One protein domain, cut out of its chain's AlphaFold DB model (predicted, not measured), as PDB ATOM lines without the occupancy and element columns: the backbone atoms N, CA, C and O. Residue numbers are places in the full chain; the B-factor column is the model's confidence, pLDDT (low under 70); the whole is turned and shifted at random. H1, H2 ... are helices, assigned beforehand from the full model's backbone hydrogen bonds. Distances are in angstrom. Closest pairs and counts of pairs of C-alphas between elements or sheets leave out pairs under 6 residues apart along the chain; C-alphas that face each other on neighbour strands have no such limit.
ATOM      1  N   LYS A  73       1.519  29.236  34.687       87.94
ATOM      2  CA  LYS A  73       2.774  28.938  33.987       87.94
ATOM      3  C   LYS A  73       3.921  29.153  34.973       87.94
ATOM      4  O   LYS A  73       3.970  30.191  35.629       87.94
ATOM      5  N   LEU A  74       4.796  28.163  35.080       85.81
ATOM      6  CA  LEU A  74       6.018  28.228  35.873       85.81
ATOM      7  C   LEU A  74       7.189  28.184  34.900       85.81
ATOM      8  O   LEU A  74       7.356  27.184  34.201       85.81
ATOM      9  N   ASP A  75       7.958  29.265  34.833       83.12
ATOM     10  CA  ASP A  75       9.243  29.262  34.144       83.12
ATOM     11  C   ASP A  75      10.331  28.890  35.158       83.12
ATOM     12  O   ASP A  75      10.464  29.560  36.189       83.12
ATOM     13  N   PRO A  76      11.096  27.812  34.923       77.06
ATOM     14  CA  PRO A  76      12.171  27.439  35.823       77.06
ATOM     15  C   PRO A  76      13.216  28.536  36.028       77.06
ATOM     16  O   PRO A  76      13.781  28.618  37.121       77.06
ATOM     17  N   ASN A  77      13.461  29.376  35.022       74.12
ATOM     18  CA  ASN A  77      14.450  30.447  35.112       74.12
ATOM     19  C   ASN A  77      13.968  31.553  36.054       74.12
ATOM     20  O   ASN A  77      14.696  31.916  36.973       74.12
ATOM     21  N   ASP A  78      12.716  31.999  35.909       70.38
ATOM     22  CA  ASP A  78      12.139  33.057  36.753       70.38
ATOM     23  C   ASP A  78      12.166  32.685  38.241       70.38
ATOM     24  O   ASP A  78      12.416  33.516  39.114       70.38
ATOM     25  N   ILE A  79      11.906  31.412  38.542       68.12
ATOM     26  CA  ILE A  79      11.759  30.935  39.917       68.12
ATOM     27  C   ILE A  79      13.112  30.641  40.561       68.12
ATOM     28  O   ILE A  79      13.315  30.960  41.732       68.12
ATOM     29  N   SER A  80      14.022  29.999  39.825       64.25
ATOM     30  CA  SER A  80      15.335  29.640  40.362       64.25
ATOM     31  C   SER A  80      16.184  30.878  40.626       64.25
ATOM     32  O   SER A  80      16.801  30.967  41.682       64.25
ATOM     33  N   ILE A  81      16.152  31.864  39.732       61.88
ATOM     34  CA  ILE A  81      16.951  33.082  39.859       61.88
ATOM     35  C   ILE A  81      16.457  33.925  41.042       61.88
ATOM     36  O   ILE A  81      17.230  34.189  41.956       61.88
ATOM     37  N   GLY A  82      15.160  34.240  41.118       65.38
ATOM     38  CA  GLY A  82      14.639  35.103  42.187       65.38
ATOM     39  C   GLY A  82      14.790  34.533  43.606       65.38
ATOM     40  O   GLY A  82      14.971  35.286  44.560       65.38
ATOM     41  N   PHE A  83      14.738  33.204  43.775       65.31
ATOM     42  CA  PHE A  83      14.936  32.580  45.092       65.31
ATOM     43  C   PHE A  83      16.411  32.478  45.499       65.31
ATOM     44  O   PHE A  83      16.712  32.532  46.692       65.31
ATOM     45  N   LEU A  84      17.315  32.289  44.534       67.25
ATOM     46  CA  LEU A  84      18.743  32.100  44.797       67.25
ATOM     47  C   LEU A  84      19.496  33.436  44.877       67.25
ATOM     48  O   LEU A  84      20.394  33.564  45.699       67.25
ATOM     49  N   GLU A  85      19.104  34.448  44.095       63.72
ATOM     50  CA  GLU A  85      19.748  35.773  44.087       63.72
ATOM     51  C   GLU A  85      19.665  36.500  45.434       63.72
ATOM     52  O   GLU A  85      20.542  37.293  45.769       63.72
ATOM     53  N   HIS A  86      18.616  36.247  46.216       58.62
ATOM     54  CA  HIS A  86      18.380  36.929  47.490       58.62
ATOM     55  C   HIS A  86      18.788  36.102  48.713       58.62
ATOM     56  O   HIS A  86      18.397  36.436  49.833       58.62
ATOM     57  N   SER A  87      19.522  35.002  48.524       65.00
ATOM     58  CA  SER A  87      19.793  34.067  49.607       65.00
ATOM     59  C   SER A  87      21.244  33.593  49.632       65.00
ATOM     60  O   SER A  87      21.666  32.811  48.786       65.00
ATOM     61  N   ASP A  88      21.961  33.940  50.705       71.88
ATOM     62  CA  ASP A  88      23.303  33.415  51.040       71.88
ATOM     63  C   ASP A  88      23.290  31.911  51.398       71.88
ATOM     64  O   ASP A  88      24.273  31.331  51.863       71.88
ATOM     65  N   ILE A  89      22.145  31.254  51.219       75.94
ATOM     66  CA  ILE A  89      21.878  29.902  51.689       75.94
ATOM     67  C   ILE A  89      22.689  28.845  50.937       75.94
ATOM     68  O   ILE A  89      23.008  27.809  51.515       75.94
ATOM     69  N   ILE A  90      23.051  29.106  49.674       76.69
ATOM     70  CA  ILE A  90      23.911  28.207  48.892       76.69
ATOM     71  C   ILE A  90      25.304  28.187  49.515       76.69
ATOM     72  O   ILE A  90      25.780  27.118  49.886       76.69
ATOM     73  N   SER A  91      25.906  29.365  49.709       77.50
ATOM     74  CA  SER A  91      27.229  29.505  50.324       77.50
ATOM     75  C   SER A  91      27.256  28.912  51.732       77.50
ATOM     76  O   SER A  91      28.170  28.164  52.062       77.50
ATOM     77  N   PHE A  92      26.204  29.130  52.528       80.25
ATOM     78  CA  PHE A  92      26.061  28.513  53.849       80.25
ATOM     79  C   PHE A  92      26.069  26.973  53.803       80.25
ATOM     80  O   PHE A  92      26.732  26.324  54.611       80.25
ATOM     81  N   PHE A  93      25.335  26.359  52.871       77.75
ATOM     82  CA  PHE A  93      25.297  24.898  52.758       77.75
ATOM     83  C   PHE A  93      26.577  24.308  52.150       77.75
ATOM     84  O   PHE A  93      26.961  23.200  52.534       77.75
ATOM     85  N   GLU A  94      27.250  25.037  51.259       79.12
ATOM     86  CA  GLU A  94      28.569  24.667  50.735       79.12
ATOM     87  C   GLU A  94      29.639  24.687  51.831       79.12
ATOM     88  O   GLU A  94      30.395  23.723  51.959       79.12
ATOM     89  N   GLU A  95      29.660  25.717  52.683       84.81
ATOM     90  CA  GLU A  95      30.565  25.798  53.841       84.81
ATOM     91  C   GLU A  95      30.357  24.640  54.826       84.81
ATOM     92  O   GLU A  95      31.310  24.125  55.414       84.81
ATOM     93  N   LEU A  96      29.110  24.183  54.978       83.69
ATOM     94  CA  LEU A  96      28.758  23.022  55.797       83.69
ATOM     95  C   LEU A  96      28.994  21.674  55.095       83.69
ATOM     96  O   LEU A  96      28.720  20.627  55.687       83.69
ATOM     97  N   ASN A  97      29.508  21.678  53.859       79.81
ATOM     98  CA  ASN A  97      29.777  20.488  53.050       79.81
ATOM     99  C   ASN A  97      28.525  19.600  52.851       79.81
ATOM    100  O   ASN A  97      28.597  18.367  52.795       79.81
ATOM    101  N   VAL A  98      27.346  20.228  52.793       80.31
ATOM    102  CA  VAL A  98      26.046  19.558  52.665       80.31
ATOM    103  C   VAL A  98      25.723  19.309  51.191       80.31
ATOM    104  O   VAL A  98      25.976  20.143  50.327       80.31
ATOM    105  N   ASN A  99      25.096  18.167  50.889       77.06
ATOM    106  CA  ASN A  99      24.620  17.883  49.538       77.06
ATOM    107  C   ASN A  99      23.432  18.796  49.158       77.06
ATOM    108  O   ASN A  99      22.304  18.611  49.631       77.06
ATOM    109  N   LEU A 100      23.689  19.737  48.248       79.94
ATOM    110  CA  LEU A 100      22.713  20.693  47.722       79.94
ATOM    111  C   LEU A 100      21.573  20.041  46.913       79.94
ATOM    112  O   LEU A 100      20.499  20.630  46.801       79.94
ATOM    113  N   ASP A 101      21.723  18.808  46.419       81.12
ATOM    114  CA  ASP A 101      20.653  18.095  45.702       81.12
ATOM    115  C   ASP A 101      19.389  17.958  46.554       81.12
ATOM    116  O   ASP A 101      18.260  18.075  46.067       81.12
ATOM    117  N   MET A 102      19.570  17.680  47.848       80.75
ATOM    118  CA  MET A 102      18.455  17.553  48.781       80.75
ATOM    119  C   MET A 102      17.779  18.909  48.994       80.75
ATOM    120  O   MET A 102      16.548  18.980  49.021       80.75
ATOM    121  N   PHE A 103      18.573  19.976  49.085       79.50
ATOM    122  CA  PHE A 103      18.072  21.340  49.194       79.50
ATOM    123  C   PHE A 103      17.223  21.716  47.974       79.50
ATOM    124  O   PHE A 103      16.057  22.071  48.143       79.50
ATOM    125  N   TYR A 104      17.732  21.529  46.752       80.69
ATOM    126  CA  TYR A 104      16.988  21.855  45.531       80.69
ATOM    127  C   TYR A 104      15.681  21.063  45.405       80.69
ATOM    128  O   TYR A 104      14.651  21.626  45.032       80.69
ATOM    129  N   LYS A 105      15.670  19.775  45.778       83.88
ATOM    130  CA  LYS A 105      14.433  18.970  45.809       83.88
ATOM    131  C   LYS A 105      13.394  19.552  46.769       83.88
ATOM    132  O   LYS A 105      12.207  19.607  46.439       83.88
ATOM    133  N   VAL A 106      13.821  19.970  47.960       83.25
ATOM    134  CA  VAL A 106      12.929  20.574  48.960       83.25
ATOM    135  C   VAL A 106      12.449  21.951  48.504       83.25
ATOM    136  O   VAL A 106      11.260  22.240  48.649       83.25
ATOM    137  N   LEU A 107      13.329  22.755  47.907       82.00
ATOM    138  CA  LEU A 107      13.014  24.068  47.353       82.00
ATOM    139  C   LEU A 107      11.928  23.965  46.276       82.00
ATOM    140  O   LEU A 107      10.883  24.602  46.393       82.00
ATOM    141  N   TRP A 108      12.108  23.084  45.288       83.50
ATOM    142  CA  TRP A 108      11.106  22.847  44.243       83.50
ATOM    143  C   TRP A 108       9.769  22.386  44.809       83.50
ATOM    144  O   TRP A 108       8.716  22.870  44.396       83.50
ATOM    145  N   ARG A 109       9.786  21.490  45.801       86.81
ATOM    146  CA  ARG A 109       8.556  21.065  46.477       86.81
ATOM    147  C   ARG A 109       7.860  22.241  47.163       86.81
ATOM    148  O   ARG A 109       6.640  22.349  47.067       86.81
ATOM    149  N   HIS A 110       8.610  23.107  47.842       84.44
ATOM    150  CA  HIS A 110       8.065  24.303  48.480       84.44
ATOM    151  C   HIS A 110       7.418  25.241  47.453       84.44
ATOM    152  O   HIS A 110       6.248  25.586  47.611       84.44
ATOM    153  N   ILE A 111       8.130  25.572  46.374       83.31
ATOM    154  CA  ILE A 111       7.635  26.411  45.273       83.31
ATOM    155  C   ILE A 111       6.319  25.858  44.717       83.31
ATOM    156  O   ILE A 111       5.325  26.578  44.645       83.31
ATOM    157  N   LEU A 112       6.288  24.571  44.355       85.81
ATOM    158  CA  LEU A 112       5.107  23.945  43.757       85.81
ATOM    159  C   LEU A 112       3.902  23.966  44.703       85.81
ATOM    160  O   LEU A 112       2.784  24.240  44.270       85.81
ATOM    161  N   ILE A 113       4.122  23.714  45.999       87.00
ATOM    162  CA  ILE A 113       3.065  23.798  47.014       87.00
ATOM    163  C   ILE A 113       2.545  25.232  47.126       87.00
ATOM    164  O   ILE A 113       1.334  25.434  47.150       87.00
ATOM    165  N   MET A 114       3.435  26.224  47.175       82.12
ATOM    166  CA  MET A 114       3.048  27.629  47.296       82.12
ATOM    167  C   MET A 114       2.230  28.096  46.092       82.12
ATOM    168  O   MET A 114       1.171  28.698  46.269       82.12
ATOM    169  N   GLU A 115       2.663  27.772  44.876       83.69
ATOM    170  CA  GLU A 115       1.924  28.122  43.662       83.69
ATOM    171  C   GLU A 115       0.571  27.401  43.590       83.69
ATOM    172  O   GLU A 115      -0.448  28.023  43.284       83.69
ATOM    173  N   LEU A 116       0.505  26.126  43.987       84.81
ATOM    174  CA  LEU A 116      -0.761  25.395  44.076       84.81
ATOM    175  C   LEU A 116      -1.723  26.022  45.098       84.81
ATOM    176  O   LEU A 116      -2.924  26.142  44.833       84.81
ATOM    177  N   LEU A 117      -1.216  26.436  46.263       83.56
ATOM    178  CA  LEU A 117      -2.011  27.104  47.294       83.56
ATOM    179  C   LEU A 117      -2.555  28.445  46.801       83.56
ATOM    180  O   LEU A 117      -3.743  28.711  46.996       83.56
ATOM    181  N   LYS A 118      -1.734  29.247  46.110       82.06
ATOM    182  CA  LYS A 118      -2.168  30.511  45.494       82.06
ATOM    183  C   LYS A 118      -3.314  30.285  44.505       82.06
ATOM    184  O   LYS A 118      -4.327  30.970  44.596       82.06
ATOM    185  N   ILE A 119      -3.215  29.275  43.634       82.56
ATOM    186  CA  ILE A 119      -4.278  28.924  42.667       82.56
ATOM    187  C   ILE A 119      -5.561  28.454  43.375       82.56
ATOM    188  O   ILE A 119      -6.677  28.787  42.958       82.56
ATOM    189  N   ARG A 120      -5.424  27.649  44.438       80.56
ATOM    190  CA  ARG A 120      -6.570  27.087  45.168       80.56
ATOM    191  C   ARG A 120      -7.328  28.149  45.962       80.56
ATOM    192  O   ARG A 120      -8.556  28.104  45.985       80.56
ATOM    193  N   HIS A 121      -6.609  29.062  46.612       72.06
ATOM    194  CA  HIS A 121      -7.165  30.029  47.560       72.06
ATOM    195  C   HIS A 121      -7.264  31.465  47.019       72.06
ATOM    196  O   HIS A 121      -7.679  32.342  47.766       72.06
ATOM    197  N   ASP A 122      -6.923  31.700  45.745       64.50
ATOM    198  CA  ASP A 122      -6.906  33.023  45.092       64.50
ATOM    199  C   ASP A 122      -6.121  34.080  45.898       64.50
ATOM    200  O   ASP A 122      -6.494  35.249  45.975       64.50
ATOM    201  N   ILE A 123      -5.032  33.643  46.543       63.09
ATOM    202  CA  ILE A 123      -4.193  34.482  47.409       63.09
ATOM    203  C   ILE A 123      -3.405  35.435  46.512       63.09
ATOM    204  O   ILE A 123      -2.458  35.026  45.837       63.09
ATOM    205  N   LYS A 124      -3.814  36.707  46.498       58.56
ATOM    206  CA  LYS A 124      -3.208  37.765  45.675       58.56
ATOM    207  C   LYS A 124      -2.247  38.668  46.455       58.56
ATOM    208  O   LYS A 124      -1.485  39.388  45.819       58.56
ATOM    209  N   SER A 125      -2.251  38.631  47.793       58.06
ATOM    210  CA  SER A 125      -1.438  39.525  48.633       58.06
ATOM    211  C   SER A 125      -0.648  38.810  49.747       58.06
ATOM    212  O   SER A 125      -1.017  37.727  50.215       58.06
ATOM    213  N   GLU A 126       0.436  39.436  50.224       57.22
ATOM    214  CA  GLU A 126       1.186  38.984  51.414       57.22
ATOM    215  C   GLU A 126       0.309  38.953  52.676       57.22
ATOM    216  O   GLU A 126       0.447  38.061  53.516       57.22
ATOM    217  N   SER A 127      -0.645  39.884  52.790       59.16
ATOM    218  CA  SER A 127      -1.583  39.932  53.917       59.16
ATOM    219  C   SER A 127      -2.512  38.711  53.949       59.16
ATOM    220  O   SER A 127      -2.716  38.109  55.008       59.16
ATOM    221  N   ASP A 128      -2.967  38.259  52.776       59.06
ATOM    222  CA  ASP A 128      -3.762  37.036  52.625       59.06
ATOM    223  C   ASP A 128      -2.924  35.784  52.904       59.06
ATOM    224  O   ASP A 128      -3.424  34.811  53.468       59.06
ATOM    225  N   THR A 129      -1.631  35.820  52.572       60.91
ATOM    226  CA  THR A 129      -0.696  34.719  52.841       60.91
ATOM    227  C   THR A 129      -0.513  34.519  54.350       60.91
ATOM    228  O   THR A 129      -0.655  33.401  54.846       60.91
ATOM    229  N   ASN A 130      -0.294  35.596  55.109       64.38
ATOM    230  CA  ASN A 130      -0.143  35.536  56.569       64.38
ATOM    231  C   ASN A 130      -1.449  35.144  57.285       64.38
ATOM    232  O   ASN A 130      -1.445  34.343  58.228       64.38
ATOM    233  N   SER A 131      -2.588  35.645  56.802       64.31
ATOM    234  CA  SER A 131      -3.929  35.213  57.224       64.31
ATOM    235  C   SER A 131      -4.151  33.714  56.971       64.31
ATOM    236  O   SER A 131      -4.627  32.980  57.839       64.31
ATOM    237  N   PHE A 132      -3.744  33.214  55.805       66.69
ATOM    238  CA  PHE A 132      -3.863  31.800  55.473       66.69
ATOM    239  C   PHE A 132      -2.973  30.923  56.358       66.69
ATOM    240  O   PHE A 132      -3.459  29.943  56.921       66.69
ATOM    241  N   PHE A 133      -1.696  31.281  56.534       66.75
ATOM    242  CA  PHE A 133      -0.778  30.528  57.390       66.75
ATOM    243  C   PHE A 133      -1.254  30.494  58.839       66.75
ATOM    244  O   PHE A 133      -1.259  29.424  59.440       66.75
ATOM    245  N   SER A 134      -1.724  31.617  59.387       68.12
ATOM    246  CA  SER A 134      -2.278  31.653  60.747       68.12
ATOM    247  C   SER A 134      -3.546  30.798  60.891       68.12
ATOM    248  O   SER A 134      -3.684  30.072  61.878       68.12
ATOM    249  N   ASN A 135      -4.426  30.780  59.883       69.44
ATOM    250  CA  ASN A 135      -5.610  29.913  59.843       69.44
ATOM    251  C   ASN A 135      -5.274  28.422  59.663       69.44
ATOM    252  O   ASN A 135      -5.935  27.549  60.229       69.44
ATOM    253  N   LEU A 136      -4.239  28.104  58.888       71.12
ATOM    254  CA  LEU A 136      -3.750  26.739  58.726       71.12
ATOM    255  C   LEU A 136      -3.108  26.238  60.027       71.12
ATOM    256  O   LEU A 136      -3.421  25.141  60.489       71.12
ATOM    257  N   LEU A 137      -2.264  27.067  60.650       74.12
ATOM    258  CA  LEU A 137      -1.598  26.765  61.914       74.12
ATOM    259  C   LEU A 137      -2.616  26.576  63.046       74.12
ATOM    260  O   LEU A 137      -2.477  25.660  63.854       74.12
ATOM    261  N   SER A 138      -3.670  27.398  63.085       70.25
ATOM    262  CA  SER A 138      -4.734  27.279  64.085       70.25
ATOM    263  C   SER A 138      -5.567  26.005  63.902       70.25
ATOM    264  O   SER A 138      -5.893  25.347  64.891       70.25
ATOM    265  N   ARG A 139      -5.847  25.581  62.659       68.38
ATOM    266  CA  ARG A 139      -6.516  24.295  62.375       68.38
ATOM    267  C   ARG A 139      -5.642  23.088  62.706       68.38
ATOM    268  O   ARG A 139      -6.160  22.116  63.246       68.38
ATOM    269  N   LEU A 140      -4.338  23.152  62.435       66.00
ATOM    270  CA  LEU A 140      -3.388  22.098  62.810       66.00
ATOM    271  C   LEU A 140      -3.241  21.984  64.331       66.00
ATOM    272  O   LEU A 140      -3.236  20.878  64.863       66.00
ATOM    273  N   LYS A 141      -3.207  23.115  65.045       67.62
ATOM    274  CA  LYS A 141      -3.164  23.147  66.514       67.62
ATOM    275  C   LYS A 141      -4.449  22.618  67.161       67.62
ATOM    276  O   LYS A 141      -4.392  22.135  68.279       67.62
ATOM    277  N   LYS A 142      -5.587  22.691  66.461       60.53
ATOM    278  CA  LYS A 142      -6.887  22.156  66.907       60.53
ATOM    279  C   LYS A 142      -7.058  20.650  66.644       60.53
ATOM    280  O   LYS A 142      -7.971  20.050  67.195       60.53
ATOM    281  N   MET A 143      -6.219  20.052  65.795       49.66
ATOM    282  CA  MET A 143      -6.207  18.605  65.519       49.66
ATOM    283  C   MET A 143      -5.281  17.805  66.453       49.66
ATOM    284  O   MET A 143      -5.198  16.587  66.311       49.66
ATOM    285  N   ARG A 144      -4.594  18.473  67.384       42.66
ATOM    286  CA  ARG A 144      -3.782  17.860  68.438       42.66
ATOM    287  C   ARG A 144      -4.480  18.023  69.781       42.66
ATOM    288  O   ARG A 144      -4.357  17.085  70.594       42.66
TER     289      ARG A 144
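What this domain is: This is residues 73 to 144 of the 144 residues of an uncharacterized protein of Klebsiella grimontii (UniProt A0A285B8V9). Picture a loose, open frame built along one long helix, H3, with the short H1 and H2 making a corner by its first end and H4 turning off beyond its last, where residues 133 to 144 stick out. The printed part has 72 residues with four named helices, H1 to H4 in order, and no named strand: all helix. It is loose, radius of gyration of the C-alphas 15.3 A, and flat, spanning 39 by 33 by 18 A.

Where its parts are: From Lys 73, go to C-alpha 76 at (12.171, 27.439, 35.823), where H1, residues 76 to 85, begins. Next come H2, residues 89 to 95, and H3, residues 100 to 121, 31.3 A long. H4, residues 126 to 142, runs 24.3 A to C-alpha 142 at (-6.887, 22.156, 66.907).

How they stand to each other: Look at Phe 93 and Leu 100: their C-alphas, 7.1 A apart, are the closest of H2 and H3, which only just touch, with 3 pairs of C-alphas within 8 A, only at the corner, H3 with residue 100 alone. H1 and H4 are each near H3. In the four helices every O i to N i+4 pair is within hydrogen-bond range.

The domain as a whole: The printed part has no cut, and its links are tight. Residues 79 to 87, 122 to 135 and 139 to 144 have pLDDT under 70.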